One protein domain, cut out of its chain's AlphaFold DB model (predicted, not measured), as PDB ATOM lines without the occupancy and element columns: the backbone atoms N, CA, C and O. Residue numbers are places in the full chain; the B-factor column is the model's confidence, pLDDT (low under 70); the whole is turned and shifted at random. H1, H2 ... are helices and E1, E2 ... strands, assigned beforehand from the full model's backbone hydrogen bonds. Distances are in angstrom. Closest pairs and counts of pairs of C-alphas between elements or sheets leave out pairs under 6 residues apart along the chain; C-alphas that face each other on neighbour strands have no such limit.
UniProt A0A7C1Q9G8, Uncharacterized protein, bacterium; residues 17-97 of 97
ATOM      1  N   HIS A  17     -48.794  33.675  27.570       93.62
ATOM      2  CA  HIS A  17     -47.580  32.990  27.151       93.62
ATOM      3  C   HIS A  17     -47.461  31.671  27.920       93.62
ATOM      4  O   HIS A  17     -47.631  31.633  29.137       93.62
ATOM      5  N   GLN A  18     -47.224  30.577  27.202       95.12
ATOM      6  CA  GLN A  18     -46.959  29.263  27.783       95.12
ATOM      7  C   GLN A  18     -45.452  29.114  27.916       95.12
ATOM      8  O   GLN A  18     -44.785  29.104  26.888       95.12
ATOM      9  N   ILE A  19     -44.954  28.921  29.137       94.94
ATOM     10  CA  ILE A  19     -43.540  28.610  29.340       94.94
ATOM     11  C   ILE A  19     -43.301  27.185  28.834       94.94
ATOM     12  O   ILE A  19     -44.045  26.254  29.182       94.94
ATOM     13  N   SER A  20     -42.309  27.020  27.966       95.38
ATOM     14  CA  SER A  20     -41.941  25.721  27.427       95.38
ATOM     15  C   SER A  20     -41.457  24.774  28.525       95.38
ATOM     16  O   SER A  20     -40.849  25.176  29.515       95.38
ATOM     17  N   MET A  21     -41.716  23.480  28.328       93.81
ATOM     18  CA  MET A  21     -41.209  22.440  29.223       93.81
ATOM     19  C   MET A  21     -39.678  22.489  29.318       93.81
ATOM     20  O   MET A  21     -39.140  22.375  30.408       93.81
ATOM     21  N   ASP A  22     -38.993  22.720  28.195       94.31
ATOM     22  CA  ASP A  22     -37.528  22.828  28.136       94.31
ATOM     23  C   ASP A  22     -37.002  23.994  28.990       94.31
ATOM     24  O   ASP A  22     -36.032  23.831  29.731       94.31
ATOM     25  N   CYS A  23     -37.672  25.152  28.957       94.62
ATOM     26  CA  CYS A  23     -37.347  26.269  29.840       94.62
ATOM     27  C   CYS A  23     -37.571  25.896  31.316       94.62
ATOM     28  O   CYS A  23     -36.691  26.124  32.145       94.62
ATOM     29  N   LEU A  24     -38.703  25.264  31.650       93.50
ATOM     30  CA  LEU A  24     -38.998  24.837  33.024       93.50
ATOM     31  C   LEU A  24     -37.988  23.808  33.548       93.50
ATOM     32  O   LEU A  24     -37.557  23.926  34.690       93.50
ATOM     33  N   GLU A  25     -37.572  22.839  32.732       92.44
ATOM     34  CA  GLU A  25     -36.550  21.852  33.103       92.44
ATOM     35  C   GLU A  25     -35.209  22.526  33.406       92.44
ATOM     36  O   GLU A  25     -34.614  22.263  34.449       92.44
ATOM     37  N   LYS A  26     -34.772  23.470  32.566       91.81
ATOM     38  CA  LYS A  26     -33.542  24.241  32.813       91.81
ATOM     39  C   LYS A  26     -33.623  25.088  34.080       91.81
ATOM     40  O   LYS A  26     -32.631  25.212  34.799       91.81
ATOM     41  N   LEU A  27     -34.791  25.666  34.363       91.31
ATOM     42  CA  LEU A  27     -35.022  26.406  35.603       91.31
ATOM     43  C   LEU A  27     -34.947  25.474  36.821       91.31
ATOM     44  O   LEU A  27     -34.266  25.820  37.782       91.31
ATOM     45  N   VAL A  28     -35.556  24.283  36.760       89.88
ATOM     46  CA  VAL A  28     -35.454  23.252  37.811       89.88
ATOM     47  C   VAL A  28     -33.999  22.859  38.055       89.88
ATOM     48  O   VAL A  28     -33.560  22.856  39.201       89.88
ATOM     49  N   GLU A  29     -33.238  22.572  36.996       89.00
ATOM     50  CA  GLU A  29     -31.813  22.233  37.103       89.00
ATOM     51  C   GLU A  29     -31.010  23.360  37.762       89.00
ATOM     52  O   GLU A  29     -30.125  23.107  38.577       89.00
ATOM     53  N   CYS A  30     -31.331  24.619  37.454       85.62
ATOM     54  CA  CYS A  30     -30.672  25.760  38.086       85.62
ATOM     55  C   CYS A  30     -31.073  25.954  39.549       85.62
ATOM     56  O   CYS A  30     -30.295  26.538  40.294       85.62
ATOM     57  N   MET A  31     -32.261  25.503  39.956       81.88
ATOM     58  CA  MET A  31     -32.741  25.559  41.339       81.88
ATOM     59  C   MET A  31     -32.299  24.348  42.174       81.88
ATOM     60  O   MET A  31     -32.499  24.343  43.389       81.88
ATOM     61  N   GLU A  32     -31.721  23.309  41.563       81.50
ATOM     62  CA  GLU A  32     -31.413  22.058  42.256       81.50
ATOM     63  C   GLU A  32     -30.438  22.287  43.425       81.50
ATOM     64  O   GLU A  32     -29.278  22.660  43.253       81.50
ATOM     65  N   GLY A  33     -30.923  22.049  44.648       70.69
ATOM     66  CA  GLY A  33     -30.137  22.230  45.870       70.69
ATOM     67  C   GLY A  33     -29.977  23.683  46.327       70.69
ATOM     68  O   GLY A  33     -29.176  23.932  47.230       70.69
ATOM     69  N   ILE A  34     -30.725  24.621  45.738       77.62
ATOM     70  CA  ILE A  34     -30.752  26.035  46.121       77.62
ATOM     71  C   ILE A  34     -32.039  26.319  46.890       77.62
ATOM     72  O   ILE A  34     -33.136  26.036  46.415       77.62
ATOM     73  N   ASP A  35     -31.903  26.909  48.075       73.56
ATOM     74  CA  ASP A  35     -33.042  27.519  48.752       73.56
ATOM     75  C   ASP A  35     -33.388  28.832  48.037       73.56
ATOM     76  O   ASP A  35     -32.511  29.669  47.812       73.56
ATOM     77  N   ILE A  36     -34.656  29.011  47.659       71.81
ATOM     78  CA  ILE A  36     -35.135  30.216  46.967       71.81
ATOM     79  C   ILE A  36     -34.833  31.473  47.798       71.81
ATOM     80  O   ILE A  36     -34.546  32.525  47.223       71.81
ATOM     81  N   GLU A  37     -34.866  31.373  49.133       73.56
ATOM     82  CA  GLU A  37     -34.570  32.494  50.035       73.56
ATOM     83  C   GLU A  37     -33.079  32.875  50.050       73.56
ATOM     84  O   GLU A  37     -32.752  34.038  50.293       73.56
ATOM     85  N   ASP A  38     -32.191  31.934  49.715       76.81
ATOM     86  CA  ASP A  38     -30.731  32.100  49.700       76.81
ATOM     87  C   ASP A  38     -30.143  32.084  48.273       76.81
ATOM     88  O   ASP A  38     -28.938  31.883  48.083       76.81
ATOM     89  N   MET A  39     -30.977  32.299  47.247       79.75
ATOM     90  CA  MET A  39     -30.540  32.274  45.851       79.75
ATOM     91  C   MET A  39     -29.496  33.365  45.570       79.75
ATOM     92  O   MET A  39     -29.724  34.561  45.771       79.75
ATOM     93  N   ASP A  40     -28.328  32.956  45.068       83.62
ATOM     94  CA  ASP A  40     -27.248  33.884  44.749       83.62
ATOM     95  C   ASP A  40     -27.525  34.685  43.462       83.62
ATOM     96  O   ASP A  40     -28.281  34.282  42.575       83.62
ATOM     97  N   CYS A  41     -26.870  35.841  43.328       84.88
ATOM     98  CA  CYS A  41     -27.105  36.745  42.204       84.88
ATOM     99  C   CYS A  41     -26.690  36.175  40.836       84.88
ATOM    100  O   CYS A  41     -27.261  36.582  39.823       84.88
ATOM    101  N   VAL A  42     -25.723  35.251  40.781       87.06
ATOM    102  CA  VAL A  42     -25.289  34.606  39.531       87.06
ATOM    103  C   VAL A  42     -26.361  33.633  39.062       87.06
ATOM    104  O   VAL A  42     -26.689  33.607  37.876       87.06
ATOM    105  N   THR A  43     -26.933  32.868  39.990       84.75
ATOM    106  CA  THR A  43     -28.060  31.975  39.723       84.75
ATOM    107  C   THR A  43     -29.286  32.761  39.257       84.75
ATOM    108  O   THR A  43     -29.826  32.449  38.195       84.75
ATOM    109  N   CYS A  44     -29.652  33.850  39.949       86.12
ATOM    110  CA  CYS A  44     -30.736  34.737  39.507       86.12
ATOM    111  C   CYS A  44     -30.515  35.264  38.081       86.12
ATOM    112  O   CYS A  44     -31.441  35.271  37.272       86.12
ATOM    113  N   PHE A  45     -29.293  35.700  37.757       89.50
ATOM    114  CA  PHE A  45     -28.983  36.249  36.436       89.50
ATOM    115  C   PHE A  45     -29.119  35.198  35.329       89.50
ATOM    116  O   PHE A  45     -29.744  35.465  34.307       89.50
ATOM    117  N   LYS A  46     -28.621  33.977  35.553       90.62
ATOM    118  CA  LYS A  46     -28.779  32.878  34.588       90.62
ATOM    119  C   LYS A  46     -30.245  32.554  34.314       90.62
ATOM    120  O   LYS A  46     -30.618  32.346  33.166       90.62
ATOM    121  N   MET A  47     -31.080  32.527  35.350       89.75
ATOM    122  CA  MET A  47     -32.515  32.268  35.190       89.75
ATOM    123  C   MET A  47     -33.218  33.401  34.429       89.75
ATOM    124  O   MET A  47     -34.104  33.134  33.621       89.75
ATOM    125  N   GLN A  48     -32.801  34.657  34.627       91.88
ATOM    126  CA  GLN A  48     -33.278  35.790  33.821       91.88
ATOM    127  C   GLN A  48     -32.910  35.645  32.348       91.88
ATOM    128  O   GLN A  48     -33.755  35.904  31.493       91.88
ATOM    129  N   GLU A  49     -31.682  35.219  32.043       93.69
ATOM    130  CA  GLU A  49     -31.265  34.944  30.665       93.69
ATOM    131  C   GLU A  49     -32.133  33.842  30.043       93.69
ATOM    132  O   GLU A  49     -32.672  34.037  28.958       93.69
ATOM    133  N   MET A  50     -32.378  32.745  30.768       93.44
ATOM    134  CA  MET A  50     -33.252  31.659  30.300       93.44
ATOM    135  C   MET A  50     -34.679  32.124  30.004       93.44
ATOM    136  O   MET A  50     -35.247  31.742  28.984       93.44
ATOM    137  N   LEU A  51     -35.263  32.952  30.876       94.62
ATOM    138  CA  LEU A  51     -36.584  33.531  30.628       94.62
ATOM    139  C   LEU A  51     -36.573  34.519  29.462       94.62
ATOM    140  O   LEU A  51     -37.556  34.589  28.733       94.62
ATOM    141  N   SER A  52     -35.487  35.268  29.278       95.31
ATOM    142  CA  SER A  52     -35.351  36.226  28.173       95.31
ATOM    143  C   SER A  52     -35.238  35.528  26.817       95.31
ATOM    144  O   SER A  52     -35.726  36.056  25.823       95.31
ATOM    145  N   ASP A  53     -34.627  34.342  26.784       95.25
ATOM    146  CA  ASP A  53     -34.559  33.493  25.590       95.25
ATOM    147  C   ASP A  53     -35.907  32.811  25.272       95.25
ATOM    148  O   ASP A  53     -36.178  32.497  24.113       95.25
ATOM    149  N   GLU A  54     -36.747  32.571  26.284       95.19
ATOM    150  CA  GLU A  54     -38.065  31.929  26.144       95.19
ATOM    151  C   GLU A  54     -39.191  32.935  25.835       95.19
ATOM    152  O   GLU A  54     -40.076  32.663  25.019       95.19
ATOM    153  N   ILE A  55     -39.189  34.098  26.493       94.44
ATOM    154  CA  ILE A  55     -40.298  35.055  26.484       94.44
ATOM    155  C   ILE A  55     -39.947  36.268  25.613       94.44
ATOM    156  O   ILE A  55     -39.365  37.247  26.075       94.44
ATOM    157  N   ASP A  56     -40.405  36.245  24.358       92.81
ATOM    158  CA  ASP A  56     -40.237  37.364  23.413       92.81
ATOM    159  C   ASP A  56     -41.017  38.636  23.808       92.81
ATOM    160  O   ASP A  56     -40.676  39.744  23.383       92.81
ATOM    161  N   ASP A  57     -42.119  38.492  24.554       92.12
ATOM    162  CA  ASP A  57     -42.966  39.622  24.937       92.12
ATOM    163  C   ASP A  57     -42.391  40.333  26.173       92.12
ATOM    164  O   ASP A  57     -42.343  39.740  27.254       92.12
ATOM    165  N   PRO A  58     -41.999  41.613  26.068       92.38
ATOM    166  CA  PRO A  58     -41.312  42.300  27.153       92.38
ATOM    167  C   PRO A  58     -42.196  42.526  28.386       92.38
ATOM    168  O   PRO A  58     -41.669  42.628  29.491       92.38
ATOM    169  N   GLU A  59     -43.523  42.614  28.242       93.44
ATOM    170  CA  GLU A  59     -44.411  42.753  29.403       93.44
ATOM    171  C   GLU A  59     -44.526  41.427  30.157       93.44
ATOM    172  O   GLU A  59     -44.441  41.423  31.384       93.44
ATOM    173  N   PHE A  60     -44.635  40.305  29.441       94.69
ATOM    174  CA  PHE A  60     -44.600  38.982  30.066       94.69
ATOM    175  C   PHE A  60     -43.246  38.666  30.696       94.69
ATOM    176  O   PHE A  60     -43.214  38.122  31.798       94.69
ATOM    177  N   LEU A  61     -42.142  39.040  30.046       95.69
ATOM    178  CA  LEU A  61     -40.802  38.835  30.586       95.69
ATOM    179  C   LEU A  61     -40.609  39.624  31.885       95.69
ATOM    180  O   LEU A  61     -40.226  39.048  32.900       95.69
ATOM    181  N   ASN A  62     -40.937  40.920  31.875       94.94
ATOM    182  CA  ASN A  62     -40.849  41.756  33.073       94.94
ATOM    183  C   ASN A  62     -41.736  41.212  34.196       94.94
ATOM    184  O   ASN A  62     -41.279  41.097  35.328       94.94
ATOM    185  N   PHE A  63     -42.971  40.807  33.881       95.81
ATOM    186  CA  PHE A  63     -43.855  40.182  34.861       95.81
ATOM    187  C   PHE A  63     -43.238  38.920  35.473       95.81
ATOM    188  O   PHE A  63     -43.283  38.753  36.693       95.81
ATOM    189  N   ALA A  64     -42.659  38.041  34.652       95.25
ATOM    190  CA  ALA A  64     -42.059  36.801  35.125       95.25
ATOM    191  C   ALA A  64     -40.856  37.053  36.043       95.25
ATOM    192  O   ALA A  64     -40.748  36.418  37.089       95.25
ATOM    193  N   ILE A  65     -40.005  38.017  35.680       93.31
ATOM    194  CA  ILE A  65     -38.834  38.421  36.466       93.31
ATOM    195  C   ILE A  65     -39.260  39.066  37.792       93.31
ATOM    196  O   ILE A  65     -38.759  38.683  38.850       93.31
ATOM    197  N   ASP A  66     -40.217  39.997  37.763       93.94
ATOM    198  CA  ASP A  66     -40.715  40.682  38.966       93.94
ATOM    199  C   ASP A  66     -41.417  39.718  39.938       93.94
ATOM    200  O   ASP A  66     -41.446  39.954  41.146       93.94
ATOM    201  N   ASN A  67     -41.963  38.612  39.423       93.62
ATOM    202  CA  ASN A  67     -42.693  37.605  40.193       93.62
ATOM    203  C   ASN A  67     -41.955  36.255  40.244       93.62
ATOM    204  O   ASN A  67     -42.591  35.201  40.355       93.62
ATOM    205  N   PHE A  68     -40.619  36.270  40.203       88.88
ATOM    206  CA  PHE A  68     -39.797  35.055  40.190       88.88
ATOM    207  C   PHE A  68     -40.092  34.089  41.330       88.88
ATOM    208  O   PHE A  68     -40.219  32.891  41.103       88.88
ATOM    209  N   SER A  69     -40.238  34.597  42.554       87.62
ATOM    210  CA  SER A  69     -40.531  33.763  43.724       87.62
ATOM    211  C   SER A  69     -41.832  32.972  43.558       87.62
ATOM    212  O   SER A  69     -41.918  31.816  43.966       87.62
ATOM    213  N   VAL A  70     -42.832  33.562  42.897       92.56
ATOM    214  CA  VAL A  70     -44.103  32.902  42.587       92.56
ATOM    215  C   VAL A  70     -43.901  31.832  41.516       92.56
ATOM    216  O   VAL A  70     -44.348  30.701  41.708       92.56
ATOM    217  N   LEU A  71     -43.194  32.147  40.425       92.31
ATOM    218  CA  LEU A  71     -42.847  31.167  39.389       92.31
ATOM    219  C   LEU A  71     -42.121  29.955  39.993       92.31
ATOM    220  O   LEU A  71     -42.498  28.812  39.743       92.31
ATOM    221  N   PHE A  72     -41.131  30.207  40.847       87.94
ATOM    222  CA  PHE A  72     -40.354  29.175  41.521       87.94
ATOM    223  C   PHE A  72     -41.189  28.347  42.487       87.94
ATOM    224  O   PHE A  72     -41.039  27.133  42.504       87.94
ATOM    225  N   SER A  73     -42.132  28.951  43.213       89.19
ATOM    226  CA  SER A  73     -43.048  28.185  44.067       89.19
ATOM    227  C   SER A  73     -43.897  27.180  43.274       89.19
ATOM    228  O   SER A  73     -44.163  26.073  43.750       89.19
ATOM    229  N   TYR A  74     -44.285  27.520  42.038       92.12
ATOM    230  CA  TYR A  74     -44.993  26.592  41.157       92.12
ATOM    231  C   TYR A  74     -44.090  25.456  40.684       92.12
ATOM    232  O   TYR A  74     -44.534  24.306  40.691       92.12
ATOM    233  N   ILE A  75     -42.850  25.778  40.309       89.69
ATOM    234  CA  ILE A  75     -41.838  24.808  39.880       89.69
ATOM    235  C   ILE A  75     -41.494  23.839  41.022       89.69
ATOM    236  O   ILE A  75     -41.544  22.629  40.817       89.69
ATOM    237  N   ASP A  76     -41.244  24.350  42.231       87.25
ATOM    238  CA  ASP A  76     -40.960  23.563  43.442       87.25
ATOM    239  C   ASP A  76     -42.131  22.636  43.813       87.25
ATOM    240  O   ASP A  76     -41.954  21.469  44.157       87.25
ATOM    241  N   SER A  77     -43.363  23.107  43.603       89.38
ATOM    242  CA  SER A  77     -44.574  22.288  43.748       89.38
ATOM    243  C   SER A  77     -44.746  21.224  42.644       89.38
ATOM    244  O   SER A  77     -45.743  20.500  42.643       89.38
ATOM    245  N   GLY A  78     -43.818  21.135  41.685       87.56
ATOM    246  CA  GLY A  78     -43.827  20.175  40.581       87.56
ATOM    247  C   GLY A  78     -44.735  20.554  39.407       87.56
ATOM    248  O   GLY A  78     -45.101  19.683  38.614       87.56
ATOM    249  N   ASN A  79     -45.140  21.823  39.277       90.19
ATOM    250  CA  ASN A  79     -45.962  22.262  38.148       90.19
ATOM    251  C   ASN A  79     -45.096  22.487  36.909       90.19
ATOM    252  O   ASN A  79     -44.273  23.392  36.858       90.19
ATOM    253  N   LEU A  80     -45.360  21.691  35.877       84.25
ATOM    254  CA  LEU A  80     -44.607  21.688  34.620       84.25
ATOM    255  C   LEU A  80     -45.388  22.305  33.448       84.25
ATOM    256  O   LEU A  80     -44.990  22.227  32.292       84.25
ATOM    257  N   ASN A  81     -46.543  22.900  33.739       91.56
ATOM    258  CA  ASN A  81     -47.409  23.535  32.755       91.56
ATOM    259  C   ASN A  81     -47.838  24.900  33.286       91.56
ATOM    260  O   ASN A  81     -48.938  25.065  33.818       91.56
ATOM    261  N   ILE A  82     -46.911  25.852  33.187       95.06
ATOM    262  CA  ILE A  82     -47.055  27.208  33.712       95.06
ATOM    263  C   ILE A  82     -47.321  28.172  32.555       95.06
ATOM    264  O   ILE A  82     -46.672  28.129  31.508       95.06
ATOM    265  N   ARG A  83     -48.293  29.060  32.758       95.25
ATOM    266  CA  ARG A  83     -48.671  30.124  31.825       95.25
ATOM    267  C   ARG A  83     -48.613  31.467  32.511       95.25
ATOM    268  O   ARG A  83     -49.009  31.574  33.664       95.25
ATOM    269  N   ILE A  84     -48.232  32.488  31.766       95.56
ATOM    270  CA  ILE A  84     -48.461  33.885  32.121       95.56
ATOM    271  C   ILE A  84     -49.717  34.311  31.376       95.56
ATOM    272  O   ILE A  84     -49.764  34.196  30.157       95.56
ATOM    273  N   HIS A  85     -50.741  34.754  32.089       94.81
ATOM    274  CA  HIS A  85     -51.965  35.298  31.516       94.81
ATOM    275  C   HIS A  85     -51.940  36.822  31.571       94.81
ATOM    276  O   HIS A  85     -51.354  37.384  32.490       94.81
ATOM    277  N   SER A  86     -52.613  37.467  30.621       93.81
ATOM    278  CA  SER A  86     -53.005  38.870  30.693       93.81
ATOM    279  C   SER A  86     -54.472  39.044  30.323       93.81
ATOM    280  O   SER A  86     -55.011  38.341  29.460       93.81
ATOM    281  N   ASP A  87     -55.130  40.000  30.968       88.81
ATOM    282  CA  ASP A  87     -56.468  40.434  30.589       88.81
ATOM    283  C   ASP A  87     -56.452  41.729  29.753       88.81
ATOM    284  O   ASP A  87     -55.408  42.283  29.403       88.81
ATOM    285  N   ILE A  88     -57.645  42.228  29.421       85.69
ATOM    286  CA  ILE A  88     -57.815  43.475  28.660       85.69
ATOM    287  C   ILE A  88     -57.441  44.739  29.452       85.69
ATOM    288  O   ILE A  88     -57.332  45.811  28.858       85.69
ATOM    289  N   THR A  89     -57.308  44.638  30.778       87.81
ATOM    290  CA  THR A  89     -56.918  45.743  31.661       87.81
ATOM    291  C   THR A  89     -55.403  45.805  31.871       87.81
ATOM    292  O   THR A  89     -54.899  46.835  32.321       87.81
ATOM    293  N   GLY A  90     -54.681  44.753  31.473       84.81
ATOM    294  CA  GLY A  90     -53.246  44.588  31.691       84.81
ATOM    295  C   GLY A  90     -52.915  43.875  33.003       84.81
ATOM    296  O   GLY A  90     -51.743  43.797  33.365       84.81
ATOM    297  N   GLU A  91     -53.915  43.355  33.718       91.25
ATOM    298  CA  GLU A  91     -53.691  42.488  34.871       91.25
ATOM    299  C   GLU A  91     -53.047  41.184  34.398       91.25
ATOM    300  O   GLU A  91     -53.513  40.573  33.433       91.25
ATOM    301  N   MET A  92     -51.970  40.770  35.071       95.31
ATOM    302  CA  MET A  92     -51.208  39.569  34.741       95.31
ATOM    303  C   MET A  92     -51.118  38.618  35.929       95.31
ATOM    304  O   MET A  92     -50.979  39.047  37.073       95.31
ATOM    305  N   TRP A  93     -51.182  37.315  35.658       95.88
ATOM    306  CA  TRP A  93     -51.053  36.275  36.679       95.88
ATOM    307  C   TRP A  93     -50.474  34.988  36.099       95.88
ATOM    308  O   TRP A  93     -50.623  34.690  34.913       95.88
ATOM    309  N   PHE A  94     -49.857  34.181  36.959       95.88
ATOM    310  CA  PHE A  94     -49.480  32.820  36.603       95.88
ATOM    311  C   PHE A  94     -50.679  31.872  36.709       95.88
ATOM    312  O   PHE A  94     -51.429  31.908  37.684       95.88
ATOM    313  N   GLY A  95     -50.841  30.996  35.720       93.31
ATOM    314  CA  GLY A  95     -51.798  29.891  35.730       93.31
ATOM    315  C   GLY A  95     -51.090  28.545  35.600       93.31
ATOM    316  O   GLY A  95     -50.146  28.418  34.824       93.31
ATOM    317  N   VAL A  96     -51.576  27.535  36.326       88.06
ATOM    318  CA  VAL A  96     -51.143  26.132  36.215       88.06
ATOM    319  C   VAL A  96     -52.283  25.283  35.659       88.06
ATOM    320  O   VAL A  96     -53.440  25.486  36.045       88.06
ATOM    321  N   ARG A  97     -52.007  24.372  34.718       68.62
ATOM    322  CA  ARG A  97     -53.053  23.535  34.104       68.62
ATOM    323  C   ARG A  97     -52.638  22.097  33.829       68.62
ATOM    324  O   ARG A  97     -51.470  21.869  33.470       68.62
TER     325      ARG A  97
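This is residues 17 to 97 of the 97 residues of an uncharacterized protein of bacterium (UniProt A0A7C1Q9G8). A two-strand antiparallel hairpin, E1 and E2, packs on H3 and H4 at one side of a small helical body. H1, H2 and H3 run alternately opposite ways, and H4 crosses near one end of H1 and H3. The 81 printed residues hold four named helices, then two named strands, in the order H1 H2 H3 H4 E1 E2: mostly helix. The whole is compact, with a radius of gyration of the C-alphas of 12.1 A, and elongated, spanning 39 by 24 by 22 A.

E1, residues 82 to 86, and E2, residues 92 to 96, are antiparallel neighbours, with N 83 and O 95 2.8 A apart, within hydrogen-bond range. Residues 17 to 18 pair antiparallel with residues 83 to 84 of E1. The closest C-alphas of H3, residues 58 to 66, and E1 are those of Phe 60 and Ile 84, 6.7 A apart; those of H4, residues 68 to 76, and E2 are Leu 71 and Phe 94, 7.4 A apart. H3 and H4 are close but not clearly touching, about perpendicular at 75 degrees; their closest C-alphas, Ala 64 and Leu 71, are 7.1 A apart. H2, residues 41 to 54, touches H3 with residues 48 to 52 alone, closest at the C-alphas of Ser 52 and Leu 61, 6.5 A; this helical hairpin has a shallow tilt of 27 degrees, opposite ways. H1, residues 21 to 31, makes another hairpin with H2, at 2 degrees, closest at the C-alphas of Leu 27 and Met 47, 6.4 A. H1 and H4 only just touch, with 3 pairs of C-alphas within 8 A, the closest being Val 28 and Ile 75, 6.9 A. Every O i to N i+4 pair is within hydrogen-bond range in H1, H2, H3 and H4.

H1 begins at C-alpha 21 (-41.209, 22.440, 29.223) and is 15.1 A long; H2 is 20.0 A, H3 11.9 A and H4 12.0 A. E1 is 13.4 A, and E2, 13.5 A, ends at C-alpha 96 (-51.143, 26.132, 36.215).

The C-alphas farthest apart, Gly 33 and Ile 88, are 38.9 A apart. The printed part has no cut and no long link. Mean pLDDT of the printed part is 89.6; residue 97 alone is under 70.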